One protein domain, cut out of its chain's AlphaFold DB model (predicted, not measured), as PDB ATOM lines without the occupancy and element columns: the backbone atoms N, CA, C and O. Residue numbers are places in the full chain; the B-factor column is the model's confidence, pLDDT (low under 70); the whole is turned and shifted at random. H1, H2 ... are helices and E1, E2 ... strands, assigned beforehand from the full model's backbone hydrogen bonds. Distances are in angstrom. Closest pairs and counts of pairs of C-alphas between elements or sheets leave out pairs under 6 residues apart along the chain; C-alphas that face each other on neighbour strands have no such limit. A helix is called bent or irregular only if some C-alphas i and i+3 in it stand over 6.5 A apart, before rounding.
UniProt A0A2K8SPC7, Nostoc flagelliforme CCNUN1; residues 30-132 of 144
ATOM      1  N   LEU A  30     197.626 209.496 345.291       87.06
ATOM      2  CA  LEU A  30     198.834 209.301 346.098       87.06
ATOM      3  C   LEU A  30     199.736 208.186 345.559       87.06
ATOM      4  O   LEU A  30     200.950 208.224 345.753       87.06
ATOM      5  N   LYS A  31     199.158 207.178 344.892       92.81
ATOM      6  CA  LYS A  31     199.944 206.100 344.296       92.81
ATOM      7  C   LYS A  31     200.741 206.641 343.113       92.81
ATOM      8  O   LYS A  31     201.946 206.420 343.045       92.81
ATOM      9  N   GLN A  32     200.082 207.376 342.220       88.75
ATOM     10  CA  GLN A  32     200.730 207.968 341.056       88.75
ATOM     11  C   GLN A  32     201.799 208.999 341.451       88.75
ATOM     12  O   GLN A  32     202.873 209.032 340.849       88.75
ATOM     13  N   GLU A  33     201.546 209.797 342.491       88.69
ATOM     14  CA  GLU A  33     202.533 210.721 343.061       88.69
ATOM     15  C   GLU A  33     203.754 209.981 343.625       88.69
ATOM     16  O   GLU A  33     204.894 210.361 343.353       88.69
ATOM     17  N   ASN A  34     203.545 208.887 344.360       94.25
ATOM     18  CA  ASN A  34     204.646 208.099 344.911       94.25
ATOM     19  C   ASN A  34     205.477 207.402 343.815       94.25
ATOM     20  O   ASN A  34     206.708 207.422 343.854       94.25
ATOM     21  N   ASP A  35     204.822 206.844 342.795       95.12
ATOM     22  CA  ASP A  35     205.491 206.236 341.636       95.12
ATOM     23  C   ASP A  35     206.339 207.279 340.874       95.12
ATOM     24  O   ASP A  35     207.469 207.006 340.441       95.12
ATOM     25  N   ALA A  36     205.831 208.509 340.758       93.88
ATOM     26  CA  ALA A  36     206.560 209.638 340.192       93.88
ATOM     27  C   ALA A  36     207.797 210.016 341.023       93.88
ATOM     28  O   ALA A  36     208.871 210.227 340.451       93.88
ATOM     29  N   LEU A  37     207.690 210.051 342.356       94.31
ATOM     30  CA  LEU A  37     208.829 210.316 343.240       94.31
ATOM     31  C   LEU A  37     209.915 209.246 343.102       94.31
ATOM     32  O   LEU A  37     211.087 209.585 342.936       94.31
ATOM     33  N   HIS A  38     209.546 207.964 343.086       96.38
ATOM     34  CA  HIS A  38     210.499 206.876 342.855       96.38
ATOM     35  C   HIS A  38     211.205 207.004 341.501       96.38
ATOM     36  O   HIS A  38     212.423 206.835 341.417       96.38
ATOM     37  N   THR A  39     210.458 207.367 340.457       95.19
ATOM     38  CA  THR A  39     211.020 207.618 339.125       95.19
ATOM     39  C   THR A  39     212.048 208.751 339.154       95.19
ATOM     40  O   THR A  39     213.120 208.625 338.562       95.19
ATOM     41  N   LEU A  40     211.751 209.851 339.850       95.69
ATOM     42  CA  LEU A  40     212.663 210.990 339.972       95.69
ATOM     43  C   LEU A  40     213.918 210.649 340.779       95.69
ATOM     44  O   LEU A  40     215.007 211.075 340.407       95.69
ATOM     45  N   ILE A  41     213.788 209.851 341.840       95.06
ATOM     46  CA  ILE A  41     214.931 209.380 342.632       95.06
ATOM     47  C   ILE A  41     215.857 208.514 341.770       95.06
ATOM     48  O   ILE A  41     217.063 208.748 341.756       95.06
ATOM     49  N   GLY A  42     215.308 207.561 341.008       95.19
ATOM     50  CA  GLY A  42     216.104 206.757 340.073       95.19
ATOM     51  C   GLY A  42     216.814 207.630 339.035       95.19
ATOM     52  O   GLY A  42     218.020 207.510 338.829       95.19
ATOM     53  N   GLN A  43     216.090 208.595 338.463       95.94
ATOM     54  CA  GLN A  43     216.631 209.543 337.492       95.94
ATOM     55  C   GLN A  43     217.785 210.384 338.053       95.94
ATOM     56  O   GLN A  43     218.755 210.634 337.339       95.94
ATOM     57  N   LEU A  44     217.683 210.820 339.311       93.69
ATOM     58  CA  LEU A  44     218.712 211.604 339.993       93.69
ATOM     59  C   LEU A  44     220.018 210.813 340.159       93.69
ATOM     60  O   LEU A  44     221.093 211.396 340.037       93.69
ATOM     61  N   VAL A  45     219.927 209.507 340.419       95.25
ATOM     62  CA  VAL A  45     221.097 208.629 340.577       95.25
ATOM     63  C   VAL A  45     221.741 208.315 339.227       95.25
ATOM     64  O   VAL A  45     222.964 208.331 339.112       95.25
ATOM     65  N   GLU A  46     220.934 208.034 338.204       94.94
ATOM     66  CA  GLU A  46     221.442 207.580 336.908       94.94
ATOM     67  C   GLU A  46     221.896 208.729 336.001       94.94
ATOM     68  O   GLU A  46     222.951 208.646 335.373       94.94
ATOM     69  N   GLN A  47     221.083 209.785 335.876       94.12
ATOM     70  CA  GLN A  47     221.325 210.898 334.950       94.12
ATOM     71  C   GLN A  47     220.747 212.211 335.514       94.12
ATOM     72  O   GLN A  47     219.684 212.671 335.069       94.12
ATOM     73  N   PRO A  48     221.434 212.847 336.479       91.81
ATOM     74  CA  PRO A  48     220.967 214.083 337.109       91.81
ATOM     75  C   PRO A  48     220.764 215.234 336.109       91.81
ATOM     76  O   PRO A  48     219.904 216.086 336.315       91.81
ATOM     77  N   GLN A  49     221.489 215.237 334.987       91.88
ATOM     78  CA  GLN A  49     221.417 216.274 333.956       91.88
ATOM     79  C   GLN A  49     220.049 216.386 333.262       91.88
ATOM     80  O   GLN A  49     219.719 217.455 332.756       91.88
ATOM     81  N   ILE A  50     219.236 215.321 333.247       92.38
ATOM     82  CA  ILE A  50     217.881 215.354 332.661       92.38
ATOM     83  C   ILE A  50     216.766 215.365 333.712       92.38
ATOM     84  O   ILE A  50     215.584 215.326 333.359       92.38
ATOM     85  N   LEU A  51     217.113 215.433 335.002       94.31
ATOM     86  CA  LEU A  51     216.156 215.346 336.104       94.31
ATOM     87  C   LEU A  51     215.065 216.412 336.008       94.31
ATOM     88  O   LEU A  51     213.883 216.088 336.086       94.31
ATOM     89  N   LEU A  52     215.447 217.675 335.803       91.50
ATOM     90  CA  LEU A  52     214.487 218.779 335.746       91.50
ATOM     91  C   LEU A  52     213.550 218.655 334.542       91.50
ATOM     92  O   LEU A  52     212.357 218.910 334.672       91.50
ATOM     93  N   LYS A  53     214.049 218.152 333.406       93.81
ATOM     94  CA  LYS A  53     213.211 217.845 332.242       93.81
ATOM     95  C   LYS A  53     212.210 216.725 332.539       93.81
ATOM     96  O   LYS A  53     211.050 216.795 332.134       93.81
ATOM     97  N   LYS A  54     212.643 215.684 333.256       94.69
ATOM     98  CA  LYS A  54     211.772 214.584 333.690       94.69
ATOM     99  C   LYS A  54     210.700 215.076 334.667       94.69
ATOM    100  O   LYS A  54     209.535 214.717 334.507       94.69
ATOM    101  N   LEU A  55     211.082 215.930 335.615       94.12
ATOM    102  CA  LEU A  55     210.201 216.555 336.598       94.12
ATOM    103  C   LEU A  55     209.063 217.332 335.931       94.12
ATOM    104  O   LEU A  55     207.899 217.034 336.189       94.12
ATOM    105  N   VAL A  56     209.371 218.271 335.032       91.94
ATOM    106  CA  VAL A  56     208.330 219.092 334.382       91.94
ATOM    107  C   VAL A  56     207.380 218.254 333.522       91.94
ATOM    108  O   VAL A  56     206.179 218.521 333.504       91.94
ATOM    109  N   LYS A  57     207.867 217.180 332.883       93.50
ATOM    110  CA  LYS A  57     207.011 216.230 332.148       93.50
ATOM    111  C   LYS A  57     206.049 215.484 333.072       93.50
ATOM    112  O   LYS A  57     204.864 215.404 332.764       93.50
ATOM    113  N   ILE A  58     206.545 214.981 334.203       91.88
ATOM    114  CA  ILE A  58     205.723 214.305 335.217       91.88
ATOM    115  C   ILE A  58     204.658 215.259 335.765       91.88
ATOM    116  O   ILE A  58     203.486 214.901 335.808       91.88
ATOM    117  N   ILE A  59     205.029 216.489 336.123       87.50
ATOM    118  CA  ILE A  59     204.088 217.483 336.659       87.50
ATOM    119  C   ILE A  59     203.008 217.827 335.634       87.50
ATOM    120  O   ILE A  59     201.831 217.872 335.978       87.50
ATOM    121  N   THR A  60     203.384 218.004 334.365       86.31
ATOM    122  CA  THR A  60     202.419 218.256 333.284       86.31
ATOM    123  C   THR A  60     201.369 217.140 333.218       86.31
ATOM    124  O   THR A  60     200.177 217.416 333.088       86.31
ATOM    125  N   GLN A  61     201.794 215.882 333.382       87.69
ATOM    126  CA  GLN A  61     200.915 214.709 333.379       87.69
ATOM    127  C   GLN A  61     200.033 214.624 334.633       87.69
ATOM    128  O   GLN A  61     198.815 214.518 334.501       87.69
ATOM    129  N   LEU A  62     200.621 214.704 335.833       85.19
ATOM    130  CA  LEU A  62     199.897 214.608 337.109       85.19
ATOM    131  C   LEU A  62     198.876 215.740 337.268       85.19
ATOM    132  O   LEU A  62     197.736 215.524 337.677       85.19
ATOM    133  N   CYS A  63     199.266 216.962 336.904       81.00
ATOM    134  CA  CYS A  63     198.408 218.134 337.016       81.00
ATOM    135  C   CYS A  63     197.452 218.299 335.831       81.00
ATOM    136  O   CYS A  63     196.605 219.192 335.883       81.00
ATOM    137  N   GLN A  64     197.576 217.476 334.780       80.00
ATOM    138  CA  GLN A  64     196.865 217.647 333.505       80.00
ATOM    139  C   GLN A  64     196.970 219.103 333.016       80.00
ATOM    140  O   GLN A  64     195.974 219.749 332.678       80.00
ATOM    141  N   ALA A  65     198.181 219.647 333.109       78.62
ATOM    142  CA  ALA A  65     198.491 221.012 332.728       78.62
ATOM    143  C   ALA A  65     198.820 221.067 331.232       78.62
ATOM    144  O   ALA A  65     199.297 220.092 330.656       78.62
ATOM    145  N   GLU A  66     198.592 222.217 330.602       78.06
ATOM    146  CA  GLU A  66     198.991 222.428 329.204       78.06
ATOM    147  C   GLU A  66     200.492 222.702 329.092       78.06
ATOM    148  O   GLU A  66     201.108 222.412 328.066       78.06
ATOM    149  N   SER A  67     201.090 223.241 330.157       81.44
ATOM    150  CA  SER A  67     202.535 223.369 330.296       81.44
ATOM    151  C   SER A  67     202.980 223.426 331.758       81.44
ATOM    152  O   SER A  67     202.227 223.818 332.654       81.44
ATOM    153  N   ALA A  68     204.226 223.033 332.000       85.94
ATOM    154  CA  ALA A  68     204.901 223.192 333.282       85.94
ATOM    155  C   ALA A  68     206.371 223.535 333.052       85.94
ATOM    156  O   ALA A  68     206.962 223.113 332.053       85.94
ATOM    157  N   GLY A  69     206.964 224.277 333.980       86.31
ATOM    158  CA  GLY A  69     208.309 224.794 333.828       86.31
ATOM    159  C   GLY A  69     209.045 225.043 335.135       86.31
ATOM    160  O   GLY A  69     208.433 225.298 336.169       86.31
ATOM    161  N   VAL A  70     210.371 224.986 335.068       84.88
ATOM    162  CA  VAL A  70     211.291 225.470 336.098       84.88
ATOM    163  C   VAL A  70     212.002 226.694 335.542       84.88
ATOM    164  O   VAL A  70     212.655 226.616 334.497       84.88
ATOM    165  N   THR A  71     211.900 227.798 336.270       80.75
ATOM    166  CA  THR A  71     212.520 229.075 335.933       80.75
ATOM    167  C   THR A  71     213.612 229.387 336.946       80.75
ATOM    168  O   THR A  71     213.424 229.216 338.151       80.75
ATOM    169  N   LEU A  72     214.761 229.850 336.459       81.69
ATOM    170  CA  LEU A  72     215.861 230.325 337.290       81.69
ATOM    171  C   LEU A  72     215.938 231.845 337.213       81.69
ATOM    172  O   LEU A  72     215.889 232.414 336.124       81.69
ATOM    173  N   LEU A  73     216.064 232.482 338.372       80.88
ATOM    174  CA  LEU A  73     216.429 233.888 338.464       80.88
ATOM    175  C   LEU A  73     217.951 233.995 338.373       80.88
ATOM    176  O   LEU A  73     218.666 233.390 339.172       80.88
ATOM    177  N   GLU A  74     218.439 234.744 337.394       81.31
ATOM    178  CA  GLU A  74     219.859 235.001 337.182       81.31
ATOM    179  C   GLU A  74     220.106 236.504 337.112       81.31
ATOM    180  O   GLU A  74     219.262 237.254 336.632       81.31
ATOM    181  N   VAL A  75     221.289 236.930 337.546       84.94
ATOM    182  CA  VAL A  75     221.752 238.309 337.381       84.94
ATOM    183  C   VAL A  75     222.766 238.322 336.247       84.94
ATOM    184  O   VAL A  75     223.759 237.590 336.287       84.94
ATOM    185  N   THR A  76     222.527 239.125 335.211       83.50
ATOM    186  CA  THR A  76     223.477 239.271 334.103       83.50
ATOM    187  C   THR A  76     224.763 239.956 334.585       83.50
ATOM    188  O   THR A  76     224.755 240.658 335.597       83.50
ATOM    189  N   PRO A  77     225.888 239.845 333.850       85.06
ATOM    190  CA  PRO A  77     227.105 240.601 334.167       85.06
ATOM    191  C   PRO A  77     226.899 242.124 334.224       85.06
ATOM    192  O   PRO A  77     227.699 242.828 334.834       85.06
ATOM    193  N   ASN A  78     225.825 242.622 333.605       86.12
ATOM    194  CA  ASN A  78     225.445 244.030 333.593       86.12
ATOM    195  C   ASN A  78     224.570 244.427 334.798       86.12
ATOM    196  O   ASN A  78     224.204 245.593 334.914       86.12
ATOM    197  N   GLY A  79     224.246 243.486 335.692       85.38
ATOM    198  CA  GLY A  79     223.433 243.721 336.886       85.38
ATOM    199  C   GLY A  79     221.922 243.659 336.655       85.38
ATOM    200  O   GLY A  79     221.177 244.160 337.488       85.38
ATOM    201  N   GLU A  80     221.465 243.084 335.539       82.94
ATOM    202  CA  GLU A  80     220.032 242.952 335.240       82.94
ATOM    203  C   GLU A  80     219.496 241.599 335.710       82.94
ATOM    204  O   GLU A  80     220.091 240.561 335.412       82.94
ATOM    205  N   ASP A  81     218.345 241.606 336.379       79.38
ATOM    206  CA  ASP A  81     217.636 240.387 336.768       79.38
ATOM    207  C   ASP A  81     216.893 239.791 335.562       79.38
ATOM    208  O   ASP A  81     216.037 240.433 334.942       79.38
ATOM    209  N   ILE A  82     217.194 238.537 335.234       78.81
ATOM    210  CA  ILE A  82     216.552 237.780 334.158       78.81
ATOM    211  C   ILE A  82     215.947 236.479 334.685       78.81
ATOM    212  O   ILE A  82     216.484 235.817 335.571       78.81
ATOM    213  N   CYS A  83     214.837 236.071 334.082       77.50
ATOM    214  CA  CYS A  83     214.245 234.757 334.263       77.50
ATOM    215  C   CYS A  83     214.644 233.847 333.105       77.50
ATOM    216  O   CYS A  83     214.159 234.027 331.985       77.50
ATOM    217  N   ARG A  84     215.476 232.837 333.374       80.31
ATOM    218  CA  ARG A  84     215.812 231.776 332.420       80.31
ATOM    219  C   ARG A  84     214.834 230.616 332.540       80.31
ATOM    220  O   ARG A  84     214.666 230.041 333.613       80.31
ATOM    221  N   TRP A  85     214.232 230.231 331.423       84.94
ATOM    222  CA  TRP A  85     213.272 229.136 331.344       84.94
ATOM    223  C   TRP A  85     214.052 227.824 331.212       84.94
ATOM    224  O   TRP A  85     214.336 227.351 330.114       84.94
ATOM    225  N   PHE A  86     214.497 227.276 332.341       86.38
ATOM    226  CA  PHE A  86     215.524 226.234 332.371       86.38
ATOM    227  C   PHE A  86     215.014 224.860 331.924       86.38
ATOM    228  O   PHE A  86     215.698 224.145 331.199       86.38
ATOM    229  N   ALA A  87     213.815 224.473 332.346       90.56
ATOM    230  CA  ALA A  87     213.189 223.234 331.898       90.56
ATOM    231  C   ALA A  87     211.708 223.480 331.671       90.56
ATOM    232  O   ALA A  87     211.058 224.050 332.538       90.56
ATOM    233  N   LEU A  88     211.172 223.036 330.540       90.12
ATOM    234  CA  LEU A  88     209.773 223.209 330.160       90.12
ATOM    235  C   LEU A  88     209.190 221.908 329.612       90.12
ATOM    236  O   LEU A  88     209.891 221.068 329.050       90.12
ATOM    237  N   ALA A  89     207.883 221.748 329.735       90.31
ATOM    238  CA  ALA A  89     207.117 220.706 329.069       90.31
ATOM    239  C   ALA A  89     205.758 221.249 328.623       90.31
ATOM    240  O   ALA A  89     205.248 222.216 329.189       90.31
ATOM    241  N   GLY A  90     205.174 220.600 327.614       87.00
ATOM    242  CA  GLY A  90     203.875 220.973 327.060       87.00
ATOM    243  C   GLY A  90     203.983 222.094 326.027       87.00
ATOM    244  O   GLY A  90     204.973 222.183 325.304       87.00
ATOM    245  N   MET A  91     202.971 222.956 325.947       84.69
ATOM    246  CA  MET A  91     202.864 223.984 324.899       84.69
ATOM    247  C   MET A  91     204.037 224.970 324.857       84.69
ATOM    248  O   MET A  91     204.334 225.523 323.802       84.69
ATOM    249  N   LEU A  92     204.713 225.177 325.989       81.88
ATOM    250  CA  LEU A  92     205.819 226.123 326.108       81.88
ATOM    251  C   LEU A  92     207.196 225.493 325.866       81.88
ATOM    252  O   LEU A  92     208.194 226.197 325.937       81.88
ATOM    253  N   GLU A  93     207.285 224.199 325.546       86.44
ATOM    254  CA  GLU A  93     208.567 223.486 325.402       86.44
ATOM    255  C   GLU A  93     209.529 224.136 324.385       86.44
ATOM    256  O   GLU A  93     210.743 224.065 324.562       86.44
ATOM    257  N   ALA A  94     209.005 224.840 323.373       84.62
ATOM    258  CA  ALA A  94     209.797 225.568 322.377       84.62
ATOM    259  C   ALA A  94     210.605 226.756 322.943       84.62
ATOM    260  O   ALA A  94     211.550 227.205 322.298       84.62
ATOM    261  N   TYR A  95     210.252 227.257 324.129       83.00
ATOM    262  CA  TYR A  95     210.919 228.386 324.787       83.00
ATOM    263  C   TYR A  95     211.981 227.941 325.806       83.00
ATOM    264  O   TYR A  95     212.501 228.761 326.564       83.00
ATOM    265  N   GLU A  96     212.314 226.650 325.866       85.94
ATOM    266  CA  GLU A  96     213.319 226.141 326.802       85.94
ATOM    267  C   GLU A  96     214.689 226.778 326.515       85.94
ATOM    268  O   GLU A  96     215.058 227.004 325.366       85.94
ATOM    269  N   GLN A  97     215.439 227.095 327.573       84.50
ATOM    270  CA  GLN A  97     216.713 227.831 327.548       84.50
ATOM    271  C   GLN A  97     216.637 229.290 327.075       84.50
ATOM    272  O   GLN A  97     217.672 229.961 327.014       84.50
ATOM    273  N   THR A  98     215.445 229.822 326.797       83.94
ATOM    274  CA  THR A  98     215.271 231.260 326.571       83.94
ATOM    275  C   THR A  98     215.258 232.028 327.894       83.94
ATOM    276  O   THR A  98     215.157 231.445 328.980       83.94
ATOM    277  N   ALA A  99     215.405 233.348 327.812       78.12
ATOM    278  CA  ALA A  99     215.313 234.225 328.966       78.12
ATOM    279  C   ALA A  99     214.473 235.459 328.642       78.12
ATOM    280  O   ALA A  99     214.464 235.939 327.508       78.12
ATOM    281  N   THR A 100     213.803 235.975 329.664       72.81
ATOM    282  CA  THR A 100     213.123 237.273 329.642       72.81
ATOM    283  C   THR A 100     213.587 238.097 330.840       72.81
ATOM    284  O   THR A 100     214.091 237.538 331.816       72.81
ATOM    285  N   LEU A 101     213.440 239.418 330.781       64.50
ATOM    286  CA  LEU A 101     213.708 240.274 331.937       64.50
ATOM    287  C   LEU A 101     212.756 239.904 333.077       64.50
ATOM    288  O   LEU A 101     211.566 239.679 332.847       64.50
ATOM    289  N   TYR A 102     213.270 239.872 334.305       64.25
ATOM    290  CA  TYR A 102     212.489 239.505 335.487       64.25
ATOM    291  C   TYR A 102     211.230 240.369 335.637       64.25
ATOM    292  O   TYR A 102     210.139 239.835 335.847       64.25
ATOM    293  N   SER A 103     211.363 241.679 335.404       57.38
ATOM    294  CA  SER A 103     210.280 242.670 335.449       57.38
ATOM    295  C   SER A 103     209.169 242.444 334.418       57.38
ATOM    296  O   SER A 103     208.069 242.960 334.584       57.38
ATOM    297  N   PHE A 104     209.451 241.701 333.344       54.94
ATOM    298  CA  PHE A 104     208.489 241.337 332.302       54.94
ATOM    299  C   PHE A 104     208.112 239.856 332.353       54.94
ATOM    300  O   PHE A 104     207.503 239.356 331.417       54.94
ATOM    301  N   SER A 105     208.493 239.137 333.410       55.34
ATOM    302  CA  SER A 105     208.115 237.740 333.588       55.34
ATOM    303  C   SER A 105     206.898 237.632 334.502       55.34
ATOM    304  O   SER A 105     206.865 238.228 335.582       55.34
ATOM    305  N   CYS A 106     205.936 236.777 334.149       53.44
ATOM    306  CA  CYS A 106     204.863 236.397 335.077       53.44
ATOM    307  C   CYS A 106     205.379 235.837 336.424       53.44
ATOM    308  O   CYS A 106     204.691 235.915 337.444       53.44
ATOM    309  N   CYS A 107     206.600 235.287 336.449       53.53
ATOM    310  CA  CYS A 107     207.245 234.772 337.661       53.53
ATOM    311  C   CYS A 107     207.647 235.895 338.633       53.53
ATOM    312  O   CYS A 107     207.557 235.696 339.844       53.53
ATOM    313  N   GLY A 108     208.034 237.073 338.127       50.31
ATOM    314  CA  GLY A 108     208.407 238.220 338.960       50.31
ATOM    315  C   GLY A 108     207.227 238.790 339.744       50.31
ATOM    316  O   GLY A 108     207.331 239.038 340.942       50.31
ATOM    317  N   ILE A 109     206.055 238.843 339.112       52.34
ATOM    318  CA  ILE A 109     204.801 239.277 339.750       52.34
ATOM    319  C   ILE A 109     204.386 238.311 340.881       52.34
ATOM    320  O   ILE A 109     203.858 238.734 341.913       52.34
ATOM    321  N   CYS A 110     204.656 237.007 340.722       51.12
ATOM    322  CA  CYS A 110     204.328 235.977 341.717       51.12
ATOM    323  C   CYS A 110     205.262 235.968 342.940       51.12
ATOM    324  O   CYS A 110     204.864 235.480 343.992       51.12
ATOM    325  N   LEU A 111     206.495 236.466 342.815       52.59
ATOM    326  CA  LEU A 111     207.462 236.533 343.917       52.59
ATOM    327  C   LEU A 111     207.307 237.811 344.755       52.59
ATOM    328  O   LEU A 111     207.581 237.798 345.953       52.59
ATOM    329  N   GLU A 112     206.824 238.895 344.147       49.91
ATOM    330  CA  GLU A 112     206.581 240.175 344.825       49.91
ATOM    331  C   GLU A 112     205.251 240.216 345.600       49.91
ATOM    332  O   GLU A 112     205.043 241.096 346.436       49.91
ATOM    333  N   THR A 113     204.358 239.242 345.378       47.38
ATOM    334  CA  THR A 113     203.068 239.138 346.071       47.38
ATOM    335  C   THR A 113     202.906 237.767 346.753       47.38
ATOM    336  O   THR A 113     202.958 236.737 346.090       47.38
ATOM    337  N   PRO A 114     202.666 237.687 348.081       40.38
ATOM    338  CA  PRO A 114     202.630 236.417 348.828       40.38
ATOM    339  C   PRO A 114     201.408 235.515 348.541       40.38
ATOM    340  O   PRO A 114     201.185 234.532 349.247       40.38
ATOM    341  N   CYS A 115     200.592 235.826 347.532       40.91
ATOM    342  CA  CYS A 115     199.416 235.050 347.146       40.91
ATOM    343  C   CYS A 115     199.237 235.152 345.621       40.91
ATOM    344  O   CYS A 115     198.905 236.237 345.148       40.91
ATOM    345  N   PRO A 116     199.485 234.089 344.832       45.34
ATOM    346  CA  PRO A 116     199.600 234.239 343.387       45.34
ATOM    347  C   PRO A 116     198.220 234.483 342.744       45.34
ATOM    348  O   PRO A 116     197.297 233.691 342.958       45.34
ATOM    349  N   PRO A 117     198.063 235.550 341.935       44.50
ATOM    350  CA  PRO A 117     196.792 235.909 341.307       44.50
ATOM    351  C   PRO A 117     196.590 235.357 339.878       44.50
ATOM    352  O   PRO A 117     195.617 235.692 339.198       44.50
ATOM    353  N   ILE A 118     197.477 234.475 339.413       40.69
ATOM    354  CA  ILE A 118     197.471 233.907 338.056       40.69
ATOM    355  C   ILE A 118     197.270 232.389 338.138       40.69
ATOM    356  O   ILE A 118     197.464 231.780 339.185       40.69
ATOM    357  N   ASN A 119     196.860 231.762 337.034       42.00
ATOM    358  CA  ASN A 119     196.667 230.316 336.839       42.00
ATOM    359  C   ASN A 119     197.954 229.458 336.991       42.00
ATOM    360  O   ASN A 119     198.126 228.433 336.331       42.00
ATOM    361  N   ILE A 120     198.864 229.916 337.844       40.78
ATOM    362  CA  ILE A 120     200.175 229.390 338.162       40.78
ATOM    363  C   ILE A 120     200.145 228.993 339.636       40.78
ATOM    364  O   ILE A 120     200.065 229.836 340.528       40.78
ATOM    365  N   SER A 121     200.220 227.693 339.909       39.56
ATOM    366  CA  SER A 121     200.569 227.219 341.248       39.56
ATOM    367  C   SER A 121     202.068 227.437 341.444       39.56
ATOM    368  O   SER A 121     202.862 226.610 341.002       39.56
ATOM    369  N   CYS A 122     202.455 228.551 342.066       35.91
ATOM    370  CA  CYS A 122     203.844 228.822 342.428       35.91
ATOM    371  C   CYS A 122     204.149 228.159 343.778       35.91
ATOM    372  O   CYS A 122     203.580 228.534 344.804       35.91
ATOM    373  N   CYS A 123     205.033 227.158 343.797       30.66
ATOM    374  CA  CYS A 123     205.573 226.632 345.050       30.66
ATOM    375  C   CYS A 123     206.577 227.658 345.614       30.66
ATOM    376  O   CYS A 123     207.541 227.979 344.929       30.66
ATOM    377  N   PRO A 124     206.427 228.165 346.849       32.09
ATOM    378  CA  PRO A 124     207.221 229.300 347.336       32.09
ATOM    379  C   PRO A 124     208.723 229.019 347.549       32.09
ATOM    380  O   PRO A 124     209.472 229.948 347.816       32.09
ATOM    381  N   ASN A 125     209.184 227.768 347.410       28.11
ATOM    382  CA  ASN A 125     210.584 227.379 347.651       28.11
ATOM    383  C   ASN A 125     211.298 226.746 346.443       28.11
ATOM    384  O   ASN A 125     212.464 226.377 346.545       28.11
ATOM    385  N   LEU A 126     210.625 226.612 345.302       32.81
ATOM    386  CA  LEU A 126     211.200 226.132 344.047       32.81
ATOM    387  C   LEU A 126     210.519 226.966 342.966       32.81
ATOM    388  O   LEU A 126     209.295 226.949 342.938       32.81
ATOM    389  N   GLY A 127     211.259 227.685 342.116       42.94
ATOM    390  CA  GLY A 127     210.727 228.484 340.996       42.94
ATOM    391  C   GLY A 127     210.041 227.629 339.921       42.94
ATOM    392  O   GLY A 127     210.459 227.593 338.768       42.94
ATOM    393  N   LEU A 128     209.034 226.866 340.329       44.62
ATOM    394  CA  LEU A 128     208.255 225.930 339.555       44.62
ATOM    395  C   LEU A 128     206.942 226.621 339.192       44.62
ATOM    396  O   LEU A 128     206.128 226.932 340.063       44.62
ATOM    397  N   THR A 129     206.750 226.818 337.896       52.81
ATOM    398  CA  THR A 129     205.572 227.444 337.303       52.81
ATOM    399  C   THR A 129     204.769 226.367 336.588       52.81
ATOM    400  O   THR A 129     205.256 225.730 335.656       52.81
ATOM    401  N   VAL A 130     203.525 226.142 337.012       47.47
ATOM    402  CA  VAL A 130     202.599 225.203 336.356       47.47
ATOM    403  C   VAL A 130     201.416 225.986 335.814       47.47
ATOM    404  O   VAL A 130     200.617 226.472 336.608       47.47
ATOM    405  N   ALA A 131     201.283 226.092 334.490       49.53
ATOM    406  CA  ALA A 131     200.134 226.736 333.861       49.53
ATOM    407  C   ALA A 131     199.004 225.708 333.683       49.53
ATOM    408  O   ALA A 131     199.064 224.821 332.827       49.53
ATOM    409  N   ILE A 132     197.973 225.792 334.523       38.47
ATOM    410  CA  ILE A 132     196.797 224.905 334.460       38.47
ATOM    411  C   ILE A 132     195.796 225.496 333.441       38.47
ATOM    412  O   ILE A 132     195.724 226.714 333.323       38.47
TER     413      ILE A 132
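AT A GLANCE: This is residues 30 to 132 of the 144 residues of a protein of Nostoc flagelliforme CCNUN1 (UniProt A0A2K8SPC7). A strongly twisted sheet of four antiparallel strands has a helical hairpin packed over one face: H2 lies over its strands E2 and E1, and H1 packs on the far side of H2, away from the sheet. The short helix H3 is on the opposite face, and a long unnamed stretch, residues 113 to 127, leads from it to the edge strand E4. The printed part has 103 residues, with three named helices and four named strands in the order H1 H2 E1 E2 E3 H3 E4; the sheet runs E3 E2 E1 E4, and the class is mixed, helices and strands. The whole is compact, with a radius of gyration of the C-alphas of 14.2 A, and its C-alphas span 42 by 30 by 24 A.

IN THESE COORDINATES: The printed part begins with H1, residues 30 to 46, 24.5 A from first to last C-alpha; C-alpha 30 is at (198.834, 209.301, 346.098). After one residue comes H2, residues 48 to 62, 21.1 A long; it is irregular, with C-alphas 49 and 52 lying 7.6 A apart. E1 is residues 67 to 75, 25.4 A long, and C-alpha 75 is at (221.752, 238.309, 337.381). E2, residues 81 to 90, is 25.7 A long and bends by 58 degrees at residue 87. E3 is residues 99 to 101, 6.9 A long, H3 is residues 106 to 112, 10.6 A long, and E4 is residues 128 to 131, 10.0 A long, with C-alpha 131 at (200.134, 226.736, 333.861).

HOW THE PARTS SIT: In the sheet, E1 and E2 are antiparallel inner strands and form a hairpin, at 160 degrees between their directions; N 72 and O 84 are 2.9 A apart and N 89 and O 68 are 2.8 A apart, within hydrogen-bond range. E2 and E3 form a second hairpin, with N 83 and O 100 within range at 2.8 A. E1, E2 and E3 make a meander, each strand the antiparallel neighbour of the one before. On the other side of E1 the edge strand E4 is antiparallel to it at 139 degrees, with N 69 and O 129 within range at 2.8 A. H2 is on the sheet at a height over the sheet of 7.9 A, over E2 and E1, and runs slantwise to the strands, at 35 degrees to E1 on the local plane. Its closest C-alphas to E2 are those of Lys 53 and Ala 87, 5.4 A apart, and to E1 those of Val 56 and Ala 68, 5.5 A apart. H1 and H2 touch and form a helical hairpin, opposite ways at a shallow tilt of 15 degrees; their closest C-alphas are those of Leu 44 and Leu 51, 6.0 A apart. H1 is not on the sheet. H3 is on the opposite face from H2, at a height of 8.8 A, and only just over none of the strands, with 2 of its C-alphas falling on E2 and 2 on E1. In H1 and H3 every O i to N i+4 pair is within hydrogen-bond range; in H2 it is 9 of 11.

THE WHOLE: The two C-alphas farthest apart are those of Lys 31 and Asn 78, 46.9 A. The printed part has no cut. The link from H3 to E4, with 15 residues, is long; the link from E2 to E3, with 8 residues, is short, and the others are tight. The mean pLDDT of the printed part is 74.7, and residues 101 to 132 are under 70, with means of 52 for H3 and 49 for E4.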